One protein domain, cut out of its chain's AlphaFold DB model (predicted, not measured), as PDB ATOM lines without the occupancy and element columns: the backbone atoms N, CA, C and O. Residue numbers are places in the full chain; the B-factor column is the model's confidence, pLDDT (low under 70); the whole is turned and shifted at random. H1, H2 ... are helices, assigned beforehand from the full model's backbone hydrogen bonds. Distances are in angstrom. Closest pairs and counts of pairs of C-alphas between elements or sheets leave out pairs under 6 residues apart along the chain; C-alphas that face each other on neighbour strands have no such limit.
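Overview. This is residues 2 to 72 of the 128 residues of the protein "D-phenylhydantoinase" of Arsenophonus endosymbiont of Aleurodicus floccissimus (UniProt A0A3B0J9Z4). There is little regular structure here: a loose, elongated frame of loops, with H1, H2 and H4 clustered toward one end and H3 alone at the other, joined by residues 16 to 25 and 37 to 50. The printed part has 71 residues with four named helices, H1 to H4 in order, and no named strand; its class is all helix, with 28 residues in named elements. The radius of gyration of the C-alphas is 14.1 A, and the spans are 43 by 23 by 16 A.

Arrangement. Start at H1, residues 4 to 8, which touches H2, residues 12 to 15, only at the corner; their closest C-alphas, of Gln 6 and Ala 12, are 5.8 A apart. H2 touches H4, residues 51 to 58, closest at the C-alphas of Lys 14 and Tyr 51, 6.2 A. H3, residues 26 to 36, touches no helix. Every O i to N i+4 pair is within hydrogen-bond range in H3 and H4; H1 has 0 of 1, but 2 of 2 O i to N i+3 pairs, and H2 is too short for an i+4 pair.

Along the chain. Find C-alpha 4 at (-18.228, 37.011, 3.540), where H1 begins. H3 runs 15.9 A from C-alpha 26 at (-9.419, 32.054, 0.392), and H4 runs 10.6 A to C-alpha 58 at (-26.093, 42.943, 20.160).

Size, cuts and confidence. The C-alphas farthest apart, of Asp 36 and Lys 59, are 43.5 A apart. The link from H3 to H4 is long, the printed part has no cut, and no printed residue is under 70 in pLDDT.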
ATOM      1  N   LEU A   2     -20.173  28.669   2.796       91.50
ATOM      2  CA  LEU A   2     -20.359  30.018   3.358       91.50
ATOM      3  C   LEU A   2     -19.125  30.901   3.098       91.50
ATOM      4  O   LEU A   2     -18.009  30.389   3.065       91.50
ATOM      5  N   ASP A   3     -19.327  32.210   2.946       95.31
ATOM      6  CA  ASP A   3     -18.279  33.226   2.774       95.31
ATOM      7  C   ASP A   3     -18.766  34.613   3.239       95.31
ATOM      8  O   ASP A   3     -19.889  34.763   3.727       95.31
ATOM      9  N   GLU A   4     -17.933  35.641   3.092       96.44
ATOM     10  CA  GLU A   4     -18.228  37.011   3.540       96.44
ATOM     11  C   GLU A   4     -19.516  37.627   2.957       96.44
ATOM     12  O   GLU A   4     -20.073  38.554   3.546       96.44
ATOM     13  N   ARG A   5     -20.072  37.091   1.859       97.06
ATOM     14  CA  ARG A   5     -21.338  37.587   1.285       97.06
ATOM     15  C   ARG A   5     -22.519  37.379   2.227       97.06
ATOM     16  O   ARG A   5     -23.533  38.061   2.086       97.06
ATOM     17  N   GLN A   6     -22.396  36.487   3.214       96.69
ATOM     18  CA  GLN A   6     -23.420  36.334   4.247       96.69
ATOM     19  C   GLN A   6     -23.632  37.617   5.066       96.69
ATOM     20  O   GLN A   6     -24.726  37.827   5.586       96.69
ATOM     21  N   TYR A   7     -22.634  38.506   5.132       95.88
ATOM     22  CA  TYR A   7     -22.738  39.787   5.837       95.88
ATOM     23  C   TYR A   7     -23.589  40.835   5.109       95.88
ATOM     24  O   TYR A   7     -23.950  41.840   5.709       95.88
ATOM     25  N   LEU A   8     -23.948  40.592   3.843       95.50
ATOM     26  CA  LEU A   8     -24.812  41.474   3.052       95.50
ATOM     27  C   LEU A   8     -26.306  41.151   3.211       95.50
ATOM     28  O   LEU A   8     -27.156  41.834   2.642       95.50
ATOM     29  N   ARG A   9     -26.636  40.082   3.940       95.75
ATOM     30  CA  ARG A   9     -28.013  39.630   4.149       95.75
ATOM     31  C   ARG A   9     -28.673  40.399   5.290       95.75
ATOM     32  O   ARG A   9     -28.014  40.783   6.250       95.75
ATOM     33  N   GLU A  10     -29.997  40.507   5.250       94.00
ATOM     34  CA  GLU A  10     -30.782  41.079   6.355       94.00
ATOM     35  C   GLU A  10     -30.560  40.319   7.678       94.00
ATOM     36  O   GLU A  10     -30.520  40.907   8.756       94.00
ATOM     37  N   ASP A  11     -30.327  39.005   7.602       94.62
ATOM     38  CA  ASP A  11     -30.058  38.138   8.748       94.62
ATOM     39  C   ASP A  11     -28.560  37.895   9.020       94.62
ATOM     40  O   ASP A  11     -28.202  36.901   9.661       94.62
ATOM     41  N   ALA A  12     -27.683  38.816   8.593       95.25
ATOM     42  CA  ALA A  12     -26.220  38.737   8.729       95.25
ATOM     43  C   ALA A  12     -25.729  38.377  10.144       95.25
ATOM     44  O   ALA A  12     -24.713  37.702  10.310       95.25
ATOM     45  N   MET A  13     -26.476  38.766  11.184       94.62
ATOM     46  CA  MET A  13     -26.134  38.491  12.584       94.62
ATOM     47  C   MET A  13     -26.044  36.990  12.913       94.62
ATOM     48  O   MET A  13     -25.372  36.616  13.878       94.62
ATOM     49  N   LYS A  14     -26.659  36.116  12.101       95.19
ATOM     50  CA  LYS A  14     -26.513  34.653  12.204       95.19
ATOM     51  C   LYS A  14     -25.094  34.166  11.897       95.19
ATOM     52  O   LYS A  14     -24.735  33.083  12.344       95.19
ATOM     53  N   PHE A  15     -24.304  34.956  11.172       96.00
ATOM     54  CA  PHE A  15     -23.000  34.569  10.630       96.00
ATOM     55  C   PHE A  15     -21.817  35.240  11.348       96.00
ATOM     56  O   PHE A  15     -20.690  35.204  10.858       96.00
ATOM     57  N   ILE A  16     -22.061  35.871  12.502       96.06
ATOM     58  CA  ILE A  16     -21.011  36.502  13.313       96.06
ATOM     59  C   ILE A  16     -20.223  35.433  14.079       96.06
ATOM     60  O   ILE A  16     -20.780  34.724  14.925       96.06
ATOM     61  N   LEU A  17     -18.926  35.351  13.776       95.75
ATOM     62  CA  LEU A  17     -17.916  34.496  14.399       95.75
ATOM     63  C   LEU A  17     -16.524  35.141  14.274       95.75
ATOM     64  O   LEU A  17     -16.336  36.074  13.491       95.75
ATOM     65  N   THR A  18     -15.552  34.620  15.022       94.88
ATOM     66  CA  THR A  18     -14.157  35.073  14.983       94.88
ATOM     67  C   THR A  18     -13.226  33.863  14.861       94.88
ATOM     68  O   THR A  18     -13.346  32.964  15.687       94.88
ATOM     69  N   PRO A  19     -12.280  33.841  13.902       95.31
ATOM     70  CA  PRO A  19     -12.104  34.806  12.807       95.31
ATOM     71  C   PRO A  19     -13.309  34.822  11.837       95.31
ATOM     72  O   PRO A  19     -13.988  33.808  11.709       95.31
ATOM     73  N   PRO A  20     -13.611  35.959  11.172       95.75
ATOM     74  CA  PRO A  20     -14.817  36.099  10.352       95.75
ATOM     75  C   PRO A  20     -14.744  35.268   9.066       95.75
ATOM     76  O   PRO A  20     -13.654  34.919   8.600       95.75
ATOM     77  N   LEU A  21     -15.906  35.021   8.451       96.38
ATOM     78  CA  LEU A  21     -15.982  34.462   7.103       96.38
ATOM     79  C   LEU A  21     -15.187  35.350   6.144       96.38
ATOM     80  O   LEU A  21     -15.302  36.576   6.174       96.38
ATOM     81  N   ARG A  22     -14.375  34.718   5.299       96.44
ATOM     82  CA  ARG A  22     -13.540  35.393   4.303       96.44
ATOM     83  C   ARG A  22     -14.134  35.261   2.910       96.44
ATOM     84  O   ARG A  22     -15.132  34.565   2.712       96.44
ATOM     85  N   ASN A  23     -13.514  35.940   1.952       95.81
ATOM     86  CA  ASN A  23     -13.821  35.784   0.543       95.81
ATOM     87  C   ASN A  23     -13.712  34.311   0.120       95.81
ATOM     88  O   ASN A  23     -12.834  33.586   0.585       95.81
ATOM     89  N   ILE A  24     -14.578  33.881  -0.799       93.56
ATOM     90  CA  ILE A  24     -14.594  32.507  -1.314       93.56
ATOM     91  C   ILE A  24     -13.231  32.066  -1.871       93.56
ATOM     92  O   ILE A  24     -12.875  30.900  -1.750       93.56
ATOM     93  N   ARG A  25     -12.445  33.003  -2.418       91.75
ATOM     94  CA  ARG A  25     -11.117  32.738  -2.992       91.75
ATOM     95  C   ARG A  25     -10.098  32.237  -1.966       91.75
ATOM     96  O   ARG A  25      -9.154  31.556  -2.336       91.75
ATOM     97  N   GLU A  26     -10.300  32.529  -0.683       93.00
ATOM     98  CA  GLU A  26      -9.419  32.054   0.392       93.00
ATOM     99  C   GLU A  26      -9.616  30.554   0.689       93.00
ATOM    100  O   GLU A  26      -8.780  29.933   1.343       93.00
ATOM    101  N   GLN A  27     -10.713  29.944   0.218       93.12
ATOM    102  CA  GLN A  27     -10.989  28.524   0.464       93.12
ATOM    103  C   GLN A  27     -10.006  27.611  -0.266       93.12
ATOM    104  O   GLN A  27      -9.667  26.556   0.266       93.12
ATOM    105  N   ASP A  28      -9.507  28.027  -1.430       93.50
ATOM    106  CA  ASP A  28      -8.542  27.242  -2.204       93.50
ATOM    107  C   ASP A  28      -7.240  27.048  -1.417       93.50
ATOM    108  O   ASP A  28      -6.719  25.938  -1.343       93.50
ATOM    109  N   ALA A  29      -6.766  28.093  -0.728       95.06
ATOM    110  CA  ALA A  29      -5.578  28.011   0.122       95.06
ATOM    111  C   ALA A  29      -5.775  27.053   1.311       95.06
ATOM    112  O   ALA A  29      -4.873  26.282   1.647       95.06
ATOM    113  N   LEU A  30      -6.966  27.055   1.926       95.81
ATOM    114  CA  LEU A  30      -7.305  26.098   2.984       95.81
ATOM    115  C   LEU A  30      -7.330  24.663   2.452       95.81
ATOM    116  O   LEU A  30      -6.800  23.768   3.104       95.81
ATOM    117  N   TRP A  31      -7.901  24.437   1.268       96.31
ATOM    118  CA  TRP A  31      -7.898  23.116   0.643       96.31
ATOM    119  C   TRP A  31      -6.495  22.637   0.286       96.31
ATOM    120  O   TRP A  31      -6.199  21.470   0.533       96.31
ATOM    121  N   CYS A  32      -5.622  23.513  -0.221       96.88
ATOM    122  CA  CYS A  32      -4.213  23.190  -0.437       96.88
ATOM    123  C   CYS A  32      -3.558  22.721   0.864       96.88
ATOM    124  O   CYS A  32      -3.052  21.603   0.901       96.88
ATOM    125  N   GLY A  33      -3.672  23.499   1.947       97.88
ATOM    126  CA  GLY A  33      -3.091  23.129   3.241       97.88
ATOM    127  C   GLY A  33      -3.687  21.848   3.843       97.88
ATOM    128  O   GLY A  33      -3.005  21.064   4.502       97.88
ATOM    129  N   ILE A  34      -4.977  21.598   3.611       97.94
ATOM    130  CA  ILE A  34      -5.638  20.348   4.005       97.94
ATOM    131  C   ILE A  34      -5.077  19.164   3.209       97.94
ATOM    132  O   ILE A  34      -4.821  18.105   3.790       97.94
ATOM    133  N   SER A  35      -4.895  19.323   1.899       97.00
ATOM    134  CA  SER A  35      -4.467  18.252   0.997       97.00
ATOM    135  C   SER A  35      -2.977  17.924   1.152       97.00
ATOM    136  O   SER A  35      -2.619  16.751   1.220       97.00
ATOM    137  N   ASP A  36      -2.119  18.938   1.305       96.44
ATOM    138  CA  ASP A  36      -0.658  18.785   1.333       96.44
ATOM    139  C   ASP A  36      -0.066  18.391   2.699       96.44
ATOM    140  O   ASP A  36       1.109  18.037   2.784       96.44
ATOM    141  N   GLY A  37      -0.868  18.411   3.769       95.94
ATOM    142  CA  GLY A  37      -0.402  18.065   5.115       95.94
ATOM    143  C   GLY A  37      -0.134  19.254   6.034       95.94
ATOM    144  O   GLY A  37       0.034  19.039   7.230       95.94
ATOM    145  N   THR A  38      -0.143  20.488   5.525       98.06
ATOM    146  CA  THR A  38       0.103  21.706   6.316       98.06
ATOM    147  C   THR A  38      -0.937  21.892   7.426       98.06
ATOM    148  O   THR A  38      -0.618  22.374   8.510       98.06
ATOM    149  N   ILE A  39      -2.188  21.495   7.176       98.25
ATOM    150  CA  ILE A  39      -3.281  21.516   8.151       98.25
ATOM    151  C   ILE A  39      -3.514  20.105   8.676       98.25
ATOM    152  O   ILE A  39      -3.891  19.203   7.937       98.25
ATOM    153  N   ASP A  40      -3.353  19.918   9.979       97.62
ATOM    154  CA  ASP A  40      -3.471  18.602  10.609       97.62
ATOM    155  C   ASP A  40      -4.898  18.228  11.038       97.62
ATOM    156  O   ASP A  40      -5.226  17.044  11.118       97.62
ATOM    157  N   VAL A  41      -5.747  19.216  11.339       97.94
ATOM    158  CA  VAL A  41      -7.056  18.992  11.972       97.94
ATOM    159  C   VAL A  41      -8.116  19.931  11.410       97.94
ATOM    160  O   VAL A  41      -7.891  21.133  11.293       97.94
ATOM    161  N   VAL A  42      -9.311  19.388  11.157       97.81
ATOM    162  CA  VAL A  42     -10.523  20.174  10.872       97.81
ATOM    163  C   VAL A  42     -11.492  20.080  12.054       97.81
ATOM    164  O   VAL A  42     -12.032  19.010  12.363       97.81
ATOM    165  N   ALA A  43     -11.739  21.222  12.695       96.44
ATOM    166  CA  ALA A  43     -12.660  21.396  13.819       96.44
ATOM    167  C   ALA A  43     -13.752  22.430  13.483       96.44
ATOM    168  O   ALA A  43     -13.726  23.044  12.420       96.44
ATOM    169  N   THR A  44     -14.742  22.596  14.363       95.44
ATOM    170  CA  THR A  44     -15.921  23.448  14.099       95.44
ATOM    171  C   THR A  44     -15.980  24.729  14.900       95.44
ATOM    172  O   THR A  44     -16.789  25.583  14.551       95.44
ATOM    173  N   ASP A  45     -15.210  24.820  15.986       95.00
ATOM    174  CA  ASP A  45     -15.379  25.872  16.992       95.00
ATOM    175  C   ASP A  45     -16.867  26.063  17.365       95.00
ATOM    176  O   ASP A  45     -17.444  27.149  17.291       95.00
ATOM    177  N   HIS A  46     -17.551  24.945  17.644       95.19
ATOM    178  CA  HIS A  46     -18.990  24.953  17.887       95.19
ATOM    179  C   HIS A  46     -19.323  25.755  19.148       95.19
ATOM    180  O   HIS A  46     -19.208  25.267  20.270       95.19
ATOM    181  N   CYS A  47     -19.797  26.976  18.932       95.50
ATOM    182  CA  CYS A  47     -20.234  27.908  19.956       95.50
ATOM    183  C   CYS A  47     -21.542  28.545  19.483       95.50
ATOM    184  O   CYS A  47     -21.595  29.157  18.414       95.50
ATOM    185  N   THR A  48     -22.642  28.336  20.210       93.75
ATOM    186  CA  THR A  48     -23.979  28.570  19.650       93.75
ATOM    187  C   THR A  48     -24.829  29.509  20.479       93.75
ATOM    188  O   THR A  48     -24.855  29.478  21.704       93.75
ATOM    189  N   PHE A  49     -25.558  30.351  19.752       96.06
ATOM    190  CA  PHE A  49     -26.512  31.311  20.281       96.06
ATOM    191  C   PHE A  49     -27.691  31.339  19.325       96.06
ATOM    192  O   PHE A  49     -27.492  31.445  18.106       96.06
ATOM    193  N   SER A  50     -28.907  31.271  19.863       96.19
ATOM    194  CA  SER A  50     -30.112  31.429  19.056       96.19
ATOM    195  C   SER A  50     -30.126  32.806  18.390       96.19
ATOM    196  O   SER A  50     -29.527  33.768  18.883       96.19
ATOM    197  N   TYR A  51     -30.833  32.930  17.266       95.50
ATOM    198  CA  TYR A  51     -30.907  34.210  16.559       95.50
ATOM    199  C   TYR A  51     -31.468  35.327  17.454       95.50
ATOM    200  O   TYR A  51     -30.936  36.433  17.484       95.50
ATOM    201  N   TRP A  52     -32.464  35.007  18.284       96.50
ATOM    202  CA  TRP A  52     -33.007  35.942  19.267       96.50
ATOM    203  C   TRP A  52     -31.970  36.381  20.313       96.50
ATOM    204  O   TRP A  52     -31.871  37.574  20.601       96.50
ATOM    205  N   GLN A  53     -31.166  35.457  20.859       96.75
ATOM    206  CA  GLN A  53     -30.113  35.802  21.825       96.75
ATOM    207  C   GLN A  53     -29.101  36.770  21.209       96.75
ATOM    208  O   GLN A  53     -28.729  37.756  21.848       96.75
ATOM    209  N   ARG A  54     -28.707  36.528  19.953       96.75
ATOM    210  CA  ARG A  54     -27.791  37.401  19.208       96.75
ATOM    211  C   ARG A  54     -28.341  38.814  19.081       96.75
ATOM    212  O   ARG A  54     -27.655  39.759  19.454       96.75
ATOM    213  N   LEU A  55     -29.588  38.956  18.629       96.31
ATOM    214  CA  LEU A  55     -30.238  40.263  18.490       96.31
ATOM    215  C   LEU A  55     -30.358  40.984  19.843       96.31
ATOM    216  O   LEU A  55     -30.001  42.159  19.957       96.31
ATOM    217  N   LYS A  56     -30.791  40.264  20.887       97.19
ATOM    218  CA  LYS A  56     -30.959  40.809  22.241       97.19
ATOM    219  C   LYS A  56     -29.647  41.318  22.840       97.19
ATOM    220  O   LYS A  56     -29.642  42.363  23.493       97.19
ATOM    221  N   LEU A  57     -28.551  40.583  22.661       96.62
ATOM    222  CA  LEU A  57     -27.239  40.937  23.216       96.62
ATOM    223  C   LEU A  57     -26.531  42.015  22.390       96.62
ATOM    224  O   LEU A  57     -25.925  42.921  22.969       96.62
ATOM    225  N   ALA A  58     -26.674  41.963  21.064       96.44
ATOM    226  CA  ALA A  58     -26.093  42.943  20.160       96.44
ATOM    227  C   ALA A  58     -26.661  44.350  20.376       96.44
ATOM    228  O   ALA A  58     -25.917  45.328  20.336       96.44
ATOM    229  N   LYS A  59     -27.978  44.463  20.617       95.38
ATOM    230  CA  LYS A  59     -28.680  45.754  20.769       95.38
ATOM    231  C   LYS A  59     -28.358  46.732  19.624       95.38
ATOM    232  O   LYS A  59     -28.047  47.892  19.866       95.38
ATOM    233  N   GLY A  60     -28.363  46.232  18.387       90.56
ATOM    234  CA  GLY A  60     -28.037  47.015  17.188       90.56
ATOM    235  C   GLY A  60     -26.542  47.272  16.948       90.56
ATOM    236  O   GLY A  60     -26.200  47.895  15.952       90.56
ATOM    237  N   ASN A  61     -25.644  46.781  17.808       94.00
ATOM    238  CA  ASN A  61     -24.196  46.881  17.619       94.00
ATOM    239  C   ASN A  61     -23.581  45.487  17.407       94.00
ATOM    240  O   ASN A  61     -23.584  44.649  18.312       94.00
ATOM    241  N   PHE A  62     -23.016  45.252  16.220       92.19
ATOM    242  CA  PHE A  62     -22.414  43.966  15.859       92.19
ATOM    243  C   PHE A  62     -21.266  43.560  16.796       92.19
ATOM    244  O   PHE A  62     -21.113  42.373  17.073       92.19
ATOM    245  N   SER A  63     -20.509  44.519  17.350       94.56
ATOM    246  CA  SER A  63     -19.375  44.236  18.241       94.56
ATOM    247  C   SER A  63     -19.802  43.605  19.571       94.56
ATOM    248  O   SER A  63     -18.975  43.087  20.314       94.56
ATOM    249  N   ARG A  64     -21.101  43.664  19.885       96.19
ATOM    250  CA  ARG A  64     -21.722  43.053  21.066       96.19
ATOM    251  C   ARG A  64     -22.429  41.737  20.754       96.19
ATOM    252  O   ARG A  64     -22.953  41.097  21.665       96.19
ATOM    253  N   CYS A  65     -22.509  41.358  19.480       95.94
ATOM    254  CA  CYS A  65     -23.056  40.070  19.090       95.94
ATOM    255  C   CYS A  65     -22.137  38.959  19.614       95.94
ATOM    256  O   CYS A  65     -20.927  39.019  19.381       95.94
ATOM    257  N   PRO A  66     -22.669  37.942  20.305       96.12
ATOM    258  CA  PRO A  66     -21.860  36.795  20.673       96.12
ATOM    259  C   PRO A  66     -21.418  36.037  19.409       96.12
ATOM    260  O   PRO A  66     -22.204  35.820  18.484       96.12
ATOM    261  N   ASN A  67     -20.141  35.660  19.371       96.25
ATOM    262  CA  ASN A  67     -19.493  35.045  18.216       96.25
ATOM    263  C   ASN A  67     -19.607  33.515  18.271       96.25
ATOM    264  O   ASN A  67     -19.433  32.934  19.337       96.25
ATOM    265  N   GLY A  68     -19.865  32.873  17.129       95.12
ATOM    266  CA  GLY A  68     -19.825  31.410  16.996       95.12
ATOM    267  C   GLY A  68     -20.832  30.870  15.982       95.12
ATOM    268  O   GLY A  68     -21.690  31.621  15.522       95.12
ATOM    269  N   LEU A  69     -20.758  29.586  15.620       94.94
ATOM    270  CA  LEU A  69     -21.715  28.936  14.713       94.94
ATOM    271  C   LEU A  69     -22.113  27.514  15.164       94.94
ATOM    272  O   LEU A  69     -21.306  26.786  15.746       94.94
ATOM    273  N   PRO A  70     -23.342  27.058  14.844       93.69
ATOM    274  CA  PRO A  70     -23.798  25.701  15.138       93.69
ATOM    275  C   PRO A  70     -23.364  24.697  14.062       93.69
ATOM    276  O   PRO A  70     -24.137  24.390  13.161       93.69
ATOM    277  N   VAL A  71     -22.128  24.180  14.136       92.44
ATOM    278  CA  VAL A  71     -21.588  23.326  13.045       92.44
ATOM    279  C   VAL A  71     -21.085  21.937  13.477       92.44
ATOM    280  O   VAL A  71     -20.598  21.189  12.637       92.44
ATOM    281  N   VAL A  72     -21.205  21.538  14.753       95.88
ATOM    282  CA  VAL A  72     -20.624  20.263  15.236       95.88
ATOM    283  C   VAL A  72     -21.154  19.040  14.484       95.88
ATOM    284  O   VAL A  72     -20.363  18.209  14.047       95.88
TER     285      VAL A  72